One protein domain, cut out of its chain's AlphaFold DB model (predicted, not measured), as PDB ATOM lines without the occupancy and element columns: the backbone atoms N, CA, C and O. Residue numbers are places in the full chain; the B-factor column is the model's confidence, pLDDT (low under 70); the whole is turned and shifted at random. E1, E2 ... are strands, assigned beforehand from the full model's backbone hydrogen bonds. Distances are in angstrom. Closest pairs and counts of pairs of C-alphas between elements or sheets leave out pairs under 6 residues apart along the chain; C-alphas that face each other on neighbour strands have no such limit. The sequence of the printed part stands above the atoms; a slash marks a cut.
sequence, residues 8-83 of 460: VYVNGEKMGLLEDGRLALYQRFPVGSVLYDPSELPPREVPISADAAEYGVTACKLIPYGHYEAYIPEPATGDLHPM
ATOM      1  N   VAL A   8     175.715 290.923 270.646       95.52
ATOM      2  CA  VAL A   8     176.489 291.609 271.695       95.52
ATOM      3  C   VAL A   8     175.709 291.602 273.008       95.52
ATOM      4  O   VAL A   8     174.522 291.267 273.023       95.52
ATOM      5  N   TYR A   9     176.360 291.978 274.104       92.30
ATOM      6  CA  TYR A   9     175.691 292.322 275.354       92.30
ATOM      7  C   TYR A   9     175.675 293.841 275.519       92.30
ATOM      8  O   TYR A   9     176.733 294.460 275.466       92.30
ATOM      9  N   VAL A  10     174.506 294.435 275.753       93.52
ATOM     10  CA  VAL A  10     174.361 295.862 276.085       93.52
ATOM     11  C   VAL A  10     173.696 295.971 277.448       93.52
ATOM     12  O   VAL A  10     172.592 295.467 277.627       93.52
ATOM     13  N   ASN A  11     174.384 296.549 278.438       89.61
ATOM     14  CA  ASN A  11     173.939 296.562 279.845       89.61
ATOM     15  C   ASN A  11     173.548 295.163 280.379       89.61
ATOM     16  O   ASN A  11     172.646 295.012 281.200       89.61
ATOM     17  N   GLY A  12     174.224 294.119 279.884       83.60
ATOM     18  CA  GLY A  12     173.947 292.713 280.199       83.60
ATOM     19  C   GLY A  12     172.844 292.051 279.359       83.60
ATOM     20  O   GLY A  12     172.768 290.822 279.343       83.60
ATOM     21  N   GLU A  13     172.033 292.806 278.610       84.89
ATOM     22  CA  GLU A  13     171.019 292.250 277.709       84.89
ATOM     23  C   GLU A  13     171.652 291.760 276.397       84.89
ATOM     24  O   GLU A  13     172.441 292.460 275.765       84.89
ATOM     25  N   LYS A  14     171.293 290.547 275.960       89.38
ATOM     26  CA  LYS A  14     171.747 289.980 274.685       89.38
ATOM     27  C   LYS A  14     170.992 290.617 273.512       89.38
ATOM     28  O   LYS A  14     169.804 290.353 273.340       89.38
ATOM     29  N   MET A  15     171.697 291.341 272.646       91.24
ATOM     30  CA  MET A  15     171.138 291.988 271.455       91.24
ATOM     31  C   MET A  15     171.718 291.415 270.161       91.24
ATOM     32  O   MET A  15     172.933 291.272 270.034       91.24
ATOM     33  N   GLY A  16     170.859 291.109 269.185       92.39
ATOM     34  CA  GLY A  16     171.291 290.706 267.844       92.39
ATOM     35  C   GLY A  16     171.943 291.859 267.076       92.39
ATOM     36  O   GLY A  16     171.539 293.012 267.222       92.39
ATOM     37  N   LEU A  17     172.947 291.543 266.258       94.24
ATOM     38  CA  LEU A  17     173.525 292.483 265.297       94.24
ATOM     39  C   LEU A  17     172.796 292.390 263.947       94.24
ATOM     40  O   LEU A  17     172.232 291.352 263.600       94.24
ATOM     41  N   LEU A  18     172.848 293.472 263.171       93.96
ATOM     42  CA  LEU A  18     172.461 293.487 261.760       93.96
ATOM     43  C   LEU A  18     173.403 292.586 260.936       93.96
ATOM     44  O   LEU A  18     174.506 292.262 261.379       93.96
ATOM     45  N   GLU A  19     173.013 292.226 259.707       90.79
ATOM     46  CA  GLU A  19     173.800 291.340 258.821       90.79
ATOM     47  C   GLU A  19     175.240 291.830 258.570       90.79
ATOM     48  O   GLU A  19     176.157 291.039 258.340       90.79
ATOM     49  N   ASP A  20     175.456 293.145 258.635       92.53
ATOM     50  CA  ASP A  20     176.767 293.767 258.484       92.53
ATOM     51  C   ASP A  20     177.581 293.850 259.790       92.53
ATOM     52  O   ASP A  20     178.757 294.213 259.732       92.53
ATOM     53  N   GLY A  21     177.026 293.468 260.942       93.80
ATOM     54  CA  GLY A  21     177.678 293.511 262.254       93.80
ATOM     55  C   GLY A  21     177.497 294.821 263.032       93.80
ATOM     56  O   GLY A  21     178.184 295.022 264.033       93.80
ATOM     57  N   ARG A  22     176.617 295.726 262.591       95.92
ATOM     58  CA  ARG A  22     176.230 296.935 263.341       95.92
ATOM     59  C   ARG A  22     175.060 296.662 264.291       95.92
ATOM     60  O   ARG A  22     174.342 295.678 264.128       95.92
ATOM     61  N   LEU A  23     174.852 297.533 265.276       95.88
ATOM     62  CA  LEU A  23     173.726 297.459 266.215       95.88
ATOM     63  C   LEU A  23     172.745 298.607 265.963       95.88
ATOM     64  O   LEU A  23     173.165 299.759 265.922       95.88
ATOM     65  N   ALA A  24     171.449 298.308 265.854       95.54
ATOM     66  CA  ALA A  24     170.384 299.310 265.795       95.54
ATOM     67  C   ALA A  24     169.920 299.688 267.216       95.54
ATOM     68  O   ALA A  24     168.924 299.169 267.717       95.54
ATOM     69  N   LEU A  25     170.659 300.582 267.880       93.62
ATOM     70  CA  LEU A  25     170.470 300.959 269.288       93.62
ATOM     71  C   LEU A  25     169.027 301.397 269.591       93.62
ATOM     72  O   LEU A  25     168.403 300.894 270.528       93.62
ATOM     73  N   TYR A  26     168.465 302.275 268.754       91.13
ATOM     74  CA  TYR A  26     167.124 302.839 268.962       91.13
ATOM     75  C   TYR A  26     165.958 301.875 268.672       91.13
ATOM     76  O   TYR A  26     164.801 302.257 268.816       91.13
ATOM     77  N   GLN A  27     166.225 300.616 268.297       88.64
ATOM     78  CA  GLN A  27     165.188 299.573 268.307       88.64
ATOM     79  C   GLN A  27     164.882 299.059 269.722       88.64
ATOM     80  O   GLN A  27     163.846 298.427 269.923       88.64
ATOM     81  N   ARG A  28     165.776 299.298 270.696       85.45
ATOM     82  CA  ARG A  28     165.643 298.805 272.078       85.45
ATOM     83  C   ARG A  28     165.766 299.893 273.139       85.45
ATOM     84  O   ARG A  28     165.161 299.757 274.196       85.45
ATOM     85  N   PHE A  29     166.515 300.957 272.860       86.50
ATOM     86  CA  PHE A  29     166.705 302.090 273.766       86.50
ATOM     87  C   PHE A  29     166.056 303.370 273.207       86.50
ATOM     88  O   PHE A  29     165.940 303.505 271.989       86.50
ATOM     89  N   PRO A  30     165.637 304.324 274.057       84.46
ATOM     90  CA  PRO A  30     165.114 305.615 273.617       84.46
ATOM     91  C   PRO A  30     166.041 306.389 272.666       84.46
ATOM     92  O   PRO A  30     167.265 306.279 272.697       84.46
ATOM     93  N   VAL A  31     165.446 307.247 271.837       87.81
ATOM     94  CA  VAL A  31     166.209 308.180 270.996       87.81
ATOM     95  C   VAL A  31     167.005 309.143 271.882       87.81
ATOM     96  O   VAL A  31     166.445 309.776 272.773       87.81
ATOM     97  N   GLY A  32     168.305 309.273 271.606       89.62
ATOM     98  CA  GLY A  32     169.243 310.065 272.404       89.62
ATOM     99  C   GLY A  32     170.134 309.234 273.331       89.62
ATOM    100  O   GLY A  32     171.069 309.791 273.901       89.62
ATOM    101  N   SER A  33     169.900 307.923 273.457       91.97
ATOM    102  CA  SER A  33     170.847 307.025 274.122       91.97
ATOM    103  C   SER A  33     172.205 307.001 273.416       91.97
ATOM    104  O   SER A  33     172.285 306.949 272.189       91.97
ATOM    105  N   VAL A  34     173.270 306.970 274.210       95.06
ATOM    106  CA  VAL A  34     174.661 306.817 273.772       95.06
ATOM    107  C   VAL A  34     175.175 305.438 274.176       95.06
ATOM    108  O   VAL A  34     174.766 304.896 275.203       95.06
ATOM    109  N   LEU A  35     176.058 304.854 273.368       96.44
ATOM    110  CA  LEU A  35     176.632 303.527 273.596       96.44
ATOM    111  C   LEU A  35     178.131 303.672 273.868       96.44
ATOM    112  O   LEU A  35     178.807 304.400 273.150       96.44
ATOM    113  N   TYR A  36     178.655 302.974 274.868       96.44
ATOM    114  CA  TYR A  36     180.065 302.977 275.250       96.44
ATOM    115  C   TYR A  36     180.668 301.575 275.167       96.44
ATOM    116  O   TYR A  36     180.002 300.582 275.464       96.44
ATOM    117  N   ASP A  37     181.939 301.505 274.775       95.65
ATOM    118  CA  ASP A  37     182.773 300.309 274.848       95.65
ATOM    119  C   ASP A  37     183.624 300.357 276.139       95.65
ATOM    120  O   ASP A  37     184.583 301.137 276.207       95.65
ATOM    121  N   PRO A  38     183.285 299.564 277.178       91.35
ATOM    122  CA  PRO A  38     184.033 299.489 278.433       91.35
ATOM    123  C   PRO A  38     185.347 298.698 278.314       91.35
ATOM    124  O   PRO A  38     186.078 298.593 279.299       91.35
ATOM    125  N   SER A  39     185.664 298.116 277.148       89.41
ATOM    126  CA  SER A  39     186.960 297.461 276.920       89.41
ATOM    127  C   SER A  39     188.078 298.449 276.557       89.41
ATOM    128  O   SER A  39     189.257 298.121 276.715       89.41
ATOM    129  N   GLU A  40     187.733 299.672 276.131       88.52
ATOM    130  CA  GLU A  40     188.680 300.785 276.016       88.52
ATOM    131  C   GLU A  40     188.874 301.492 277.377       88.52
ATOM    132  O   GLU A  40     187.972 301.546 278.212       88.52
ATOM    133  N   LEU A  41     190.070 302.046 277.622       86.73
ATOM    134  CA  LEU A  41     190.400 302.793 278.844       86.73
ATOM    135  C   LEU A  41     190.983 304.175 278.483       86.73
ATOM    136  O   LEU A  41     192.117 304.238 278.000       86.73
ATOM    137  N   PRO A  42     190.262 305.288 278.737       88.71
ATOM    138  CA  PRO A  42     188.905 305.357 279.298       88.71
ATOM    139  C   PRO A  42     187.846 304.743 278.359       88.71
ATOM    140  O   PRO A  42     188.086 304.707 277.150       88.71
ATOM    141  N   PRO A  43     186.676 304.319 278.887       90.30
ATOM    142  CA  PRO A  43     185.568 303.830 278.073       90.30
ATOM    143  C   PRO A  43     185.207 304.819 276.972       90.30
ATOM    144  O   PRO A  43     185.108 306.029 277.210       90.30
ATOM    145  N   ARG A  44     185.019 304.308 275.758       94.22
ATOM    146  CA  ARG A  44     184.872 305.142 274.565       94.22
ATOM    147  C   ARG A  44     183.463 305.080 274.010       94.22
ATOM    148  O   ARG A  44     182.909 304.001 273.837       94.22
ATOM    149  N   GLU A  45     182.921 306.243 273.667       96.23
ATOM    150  CA  GLU A  45     181.642 306.342 272.971       96.23
ATOM    151  C   GLU A  45     181.737 305.688 271.580       96.23
ATOM    152  O   GLU A  45     182.592 306.031 270.754       96.23
ATOM    153  N   VAL A  46     180.847 304.734 271.329       96.89
ATOM    154  CA  VAL A  46     180.646 304.088 270.037       96.89
ATOM    155  C   VAL A  46     179.835 305.045 269.160       96.89
ATOM    156  O   VAL A  46     178.670 305.309 269.467       96.89
ATOM    157  N   PRO A  47     180.397 305.561 268.054       96.39
ATOM    158  CA  PRO A  47     179.701 306.533 267.223       96.39
ATOM    159  C   PRO A  47     178.443 305.922 266.598       96.39
ATOM    160  O   PRO A  47     178.473 304.801 266.090       96.39
ATOM    161  N   ILE A  48     177.356 306.688 266.582       95.33
ATOM    162  CA  ILE A  48     176.087 306.352 265.925       95.33
ATOM    163  C   ILE A  48     176.010 307.066 264.565       95.33
ATOM    164  O   ILE A  48     176.549 308.160 264.396       95.33
ATOM    165  N   SER A  49     175.373 306.438 263.573       94.09
ATOM    166  CA  SER A  49     175.197 307.000 262.233       94.09
ATOM    167  C   SER A  49     174.310 308.246 262.272       94.09
ATOM    168  O   SER A  49     173.260 308.274 262.917       94.09
ATOM    169  N   ALA A  50     174.752 309.284 261.560       89.69
ATOM    170  CA  ALA A  50     174.025 310.540 261.389       89.69
ATOM    171  C   ALA A  50     173.143 310.554 260.124       89.69
ATOM    172  O   ALA A  50     172.461 311.547 259.874       89.69
ATOM    173  N   ASP A  51     173.165 309.486 259.317       92.21
ATOM    174  CA  ASP A  51     172.251 309.331 258.184       92.21
ATOM    175  C   ASP A  51     170.823 309.092 258.701       92.21
ATOM    176  O   ASP A  51     170.599 308.267 259.587       92.21
ATOM    177  N   ALA A  52     169.844 309.788 258.125       89.65
ATOM    178  CA  ALA A  52     168.433 309.610 258.445       89.65
ATOM    179  C   ALA A  52     167.929 308.185 258.141       89.65
ATOM    180  O   ALA A  52     167.005 307.720 258.804       89.65
ATOM    181  N   ALA A  53     168.537 307.486 257.175       90.77
ATOM    182  CA  ALA A  53     168.202 306.097 256.851       90.77
ATOM    183  C   ALA A  53     168.744 305.077 257.873       90.77
ATOM    184  O   ALA A  53     168.232 303.964 257.961       90.77
ATOM    185  N   GLU A  54     169.761 305.453 258.652       92.51
ATOM    186  CA  GLU A  54     170.466 304.578 259.599       92.51
ATOM    187  C   GLU A  54     170.477 305.156 261.023       92.51
ATOM    188  O   GLU A  54     171.325 304.812 261.846       92.51
ATOM    189  N   TYR A  55     169.551 306.064 261.324       91.46
ATOM    190  CA  TYR A  55     169.539 306.799 262.580       91.46
ATOM    191  C   TYR A  55     169.381 305.852 263.780       91.46
ATOM    192  O   TYR A  55     168.403 305.112 263.885       91.46
ATOM    193  N   GLY A  56     170.360 305.864 264.688       91.42
ATOM    194  CA  GLY A  56     170.441 304.908 265.800       91.42
ATOM    195  C   GLY A  56     171.263 303.649 265.521       91.42
ATOM    196  O   GLY A  56     171.462 302.857 266.437       91.42
ATOM    197  N   VAL A  57     171.762 303.443 264.300       95.01
ATOM    198  CA  VAL A  57     172.661 302.330 263.963       95.01
ATOM    199  C   VAL A  57     174.112 302.724 264.244       95.01
ATOM    200  O   VAL A  57     174.530 303.824 263.893       95.01
ATOM    201  N   THR A  58     174.913 301.851 264.858       96.35
ATOM    202  CA  THR A  58     176.338 302.126 265.129       96.35
ATOM    203  C   THR A  58     177.117 302.381 263.835       96.35
ATOM    204  O   THR A  58     177.045 301.600 262.896       96.35
ATOM    205  N   ALA A  59     177.911 303.450 263.761       94.17
ATOM    206  CA  ALA A  59     178.693 303.796 262.568       94.17
ATOM    207  C   ALA A  59     179.856 302.815 262.297       94.17
ATOM    208  O   ALA A  59     180.406 302.780 261.196       94.17
ATOM    209  N   CYS A  60     180.228 302.002 263.288       93.15
ATOM    210  CA  CYS A  60     181.173 300.896 263.165       93.15
ATOM    211  C   CYS A  60     180.503 299.542 263.454       93.15
ATOM    212  O   CYS A  60     179.450 299.458 264.093       93.15
ATOM    213  N   LYS A  61     181.143 298.467 262.977       94.43
ATOM    214  CA  LYS A  61     180.793 297.088 263.336       94.43
ATOM    215  C   LYS A  61     181.238 296.819 264.770       94.43
ATOM    216  O   LYS A  61     182.373 297.151 265.112       94.43
ATOM    217  N   LEU A  62     180.376 296.207 265.574       95.86
ATOM    218  CA  LEU A  62     180.706 295.846 266.950       95.86
ATOM    219  C   LEU A  62     181.505 294.542 267.007       95.86
ATOM    220  O   LEU A  62     181.447 293.715 266.093       95.86
ATOM    221  N   ILE A  63     182.245 294.351 268.099       93.51
ATOM    222  CA  ILE A  63     182.951 293.097 268.364       93.51
ATOM    223  C   ILE A  63     181.894 292.025 268.680       93.51
ATOM    224  O   ILE A  63     181.140 292.194 269.641       93.51
ATOM    225  N   PRO A  64     181.810 290.917 267.918       92.75
ATOM    226  CA  PRO A  64     180.846 289.859 268.199       92.75
ATOM    227  C   PRO A  64     181.088 289.268 269.588       92.75
ATOM    228  O   PRO A  64     182.227 288.984 269.956       92.75
ATOM    229  N   TYR A  65     180.010 289.078 270.344       91.74
ATOM    230  CA  TYR A  65     180.009 288.662 271.751       91.74
ATOM    231  C   TYR A  65     180.667 289.666 272.718       91.74
ATOM    232  O   TYR A  65     180.878 289.337 273.884       91.74
ATOM    233  N   GLY A  66     180.966 290.884 272.253       92.97
ATOM    234  CA  GLY A  66     181.455 291.986 273.076       92.97
ATOM    235  C   GLY A  66     180.411 292.496 274.069       92.97
ATOM    236  O   GLY A  66     179.211 292.244 273.929       92.97
ATOM    237  N   HIS A  67     180.892 293.227 275.072       94.62
ATOM    238  CA  HIS A  67     180.081 293.891 276.086       94.62
ATOM    239  C   HIS A  67     180.151 295.401 275.873       94.62
ATOM    240  O   HIS A  67     181.239 295.935 275.693       94.62
ATOM    241  N   TYR A  68     178.998 296.056 275.917       95.84
ATOM    242  CA  TYR A  68     178.819 297.491 275.744       95.84
ATOM    243  C   TYR A  68     177.868 298.026 276.816       95.84
ATOM    244  O   TYR A  68     177.066 297.279 277.390       95.84
ATOM    245  N   GLU A  69     177.927 299.327 277.064       94.03
ATOM    246  CA  GLU A  69     177.092 300.002 278.055       94.03
ATOM    247  C   GLU A  69     176.289 301.121 277.388       94.03
ATOM    248  O   GLU A  69     176.857 301.996 276.738       94.03
ATOM    249  N   ALA A  70     174.961 301.085 277.501       93.92
ATOM    250  CA  ALA A  70     174.095 302.140 276.976       93.92
ATOM    251  C   ALA A  70     173.697 303.106 278.096       93.92
ATOM    252  O   ALA A  70     173.265 302.678 279.167       93.92
ATOM    253  N   TYR A  71     173.783 304.405 277.836       92.14
ATOM    254  CA  TYR A  71     173.422 305.463 278.775       92.14
ATOM    255  C   TYR A  71     172.432 306.434 278.136       92.14
ATOM    256  O   TYR A  71     172.426 306.605 276.918       92.14
ATOM    257  N   ILE A  72     171.616 307.095 278.952       89.69
ATOM    258  CA  ILE A  72     170.847 308.270 278.542       89.69
ATOM    259  C   ILE A  72     171.479 309.522 279.165       89.69
ATOM    260  O   ILE A  72     171.676 309.549 280.383       89.69
ATOM    261  N   PRO A  73     171.833 310.545 278.367       88.33
ATOM    262  CA  PRO A  73     172.267 311.825 278.903       88.33
ATOM    263  C   PRO A  73     171.064 312.576 279.486       88.33
ATOM    264  O   PRO A  73     170.063 312.806 278.805       88.33
ATOM    265  N   GLU A  74     171.164 312.985 280.745       82.58
ATOM    266  CA  GLU A  74     170.161 313.817 281.401       82.58
ATOM    267  C   GLU A  74     170.102 315.206 280.732       82.58
ATOM    268  O   GLU A  74     171.115 315.907 280.702       82.58
ATOM    269  N   PRO A  75     168.939 315.666 280.221       80.64
ATOM    270  CA  PRO A  75     168.867 316.892 279.418       80.64
ATOM    271  C   PRO A  75     169.291 318.183 280.134       80.64
ATOM    272  O   PRO A  75     169.597 319.174 279.472       80.64
ATOM    273  N   ALA A  76     169.261 318.199 281.471       84.73
ATOM    274  CA  ALA A  76     169.572 319.374 282.283       84.73
ATOM    275  C   ALA A  76     171.057 319.469 282.677       84.73
ATOM    276  O   ALA A  76     171.604 320.573 282.726       84.73
ATOM    277  N   THR A  77     171.698 318.335 282.966       89.28
ATOM    278  CA  THR A  77     173.070 318.256 283.500       89.28
ATOM    279  C   THR A  77     174.080 317.741 282.475       89.28
ATOM    280  O   THR A  77     175.244 318.136 282.511       89.28
ATOM    281  N   GLY A  78     173.640 316.893 281.540       86.91
ATOM    282  CA  GLY A  78     174.504 316.078 280.687       86.91
ATOM    283  C   GLY A  78     175.025 314.805 281.367       86.91
ATOM    284  O   GLY A  78     175.828 314.100 280.758       86.91
ATOM    285  N   ASP A  79     174.589 314.501 282.594       83.07
ATOM    286  CA  ASP A  79     175.021 313.308 283.327       83.07
ATOM    287  C   ASP A  79     174.500 312.027 282.658       83.07
ATOM    288  O   ASP A  79     173.358 311.960 282.199       83.07
ATOM    289  N   LEU A  80     175.347 310.998 282.589       88.05
ATOM    290  CA  LEU A  80     175.034 309.733 281.925       88.05
ATOM    291  C   LEU A  80     174.392 308.744 282.904       88.05
ATOM    292  O   LEU A  80     175.060 308.216 283.794       88.05
ATOM    293  N   HIS A  81     173.111 308.432 282.697       80.24
ATOM    294  CA  HIS A  81     172.381 307.441 283.495       80.24
ATOM    295  C   HIS A  81     172.320 306.092 282.760       80.24
ATOM    296  O   HIS A  81     171.909 306.065 281.598       80.24
ATOM    297  N   PRO A  82     172.732 304.966 283.377       80.15
ATOM    298  CA  PRO A  82     172.786 303.672 282.699       80.15
ATOM    299  C   PRO A  82     171.384 303.168 282.340       80.15
ATOM    300  O   PRO A  82     170.505 303.030 283.193       80.15
ATOM    301  N   MET A  83     171.185 302.851 281.062       72.40
ATOM    302  CA  MET A  83     169.917 302.370 280.517       72.40
ATOM    303  C   MET A  83     169.716 300.885 280.811       72.40
ATOM    304  O   MET A  83     169.885 300.028 279.941       72.40
TER     305      MET A  83
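What this domain is: This is residues 8 to 83 of the 460 residues of the protein "RRM domain-containing protein" of Trypanosoma cruzi (strain CL Brener) (UniProt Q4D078). With little regular structure, 24 of 76 printed residues in named strands, this is a small, strongly twisted sheet of three hairpins joined at the long strand E5, with two long loops, residues 17 to 33 and 47 to 66, gathered over one side. Strands E1 to E6 follow in order, with no named helix; the branched sheet is mixed and the class all strand. It is compact and rounded, radius of gyration of the C-alphas 11.8 A, spanning 37 by 29 by 20 A.

How they stand to each other: E5, residues 67 to 73, has staggered neighbours. On one side lie E1, residues 8 to 10, parallel, with N 68 and O 9 at 2.8 A, and E6, residues 80 to 82, antiparallel, with N 72 and O 81 at 2.9 A. On the other side lies E3, residues 34 to 37, antiparallel, with N 36 and O 69 at 2.8 A. E2, residues 13 to 16, forms a hairpin with E1, N 8 and O 15 at 2.9 A; E4, residues 44 to 46, forms one with E3, N 37 and O 44 at 2.8 A.

Where its parts are: E1 begins at C-alpha 8 (176.489, 291.609, 271.695) and is 6.5 A long, E2 10.0 A, E3 10.5 A, E4 6.3 A, E5 19.8 A and E6 6.5 A, ending at C-alpha 82 (172.786, 303.672, 282.699).

The domain as a whole: The C-alphas of Glu 19 and Ala 76, the farthest apart, are 36.8 A apart. The printed part has no cut; no printed residue is under 70 in pLDDT.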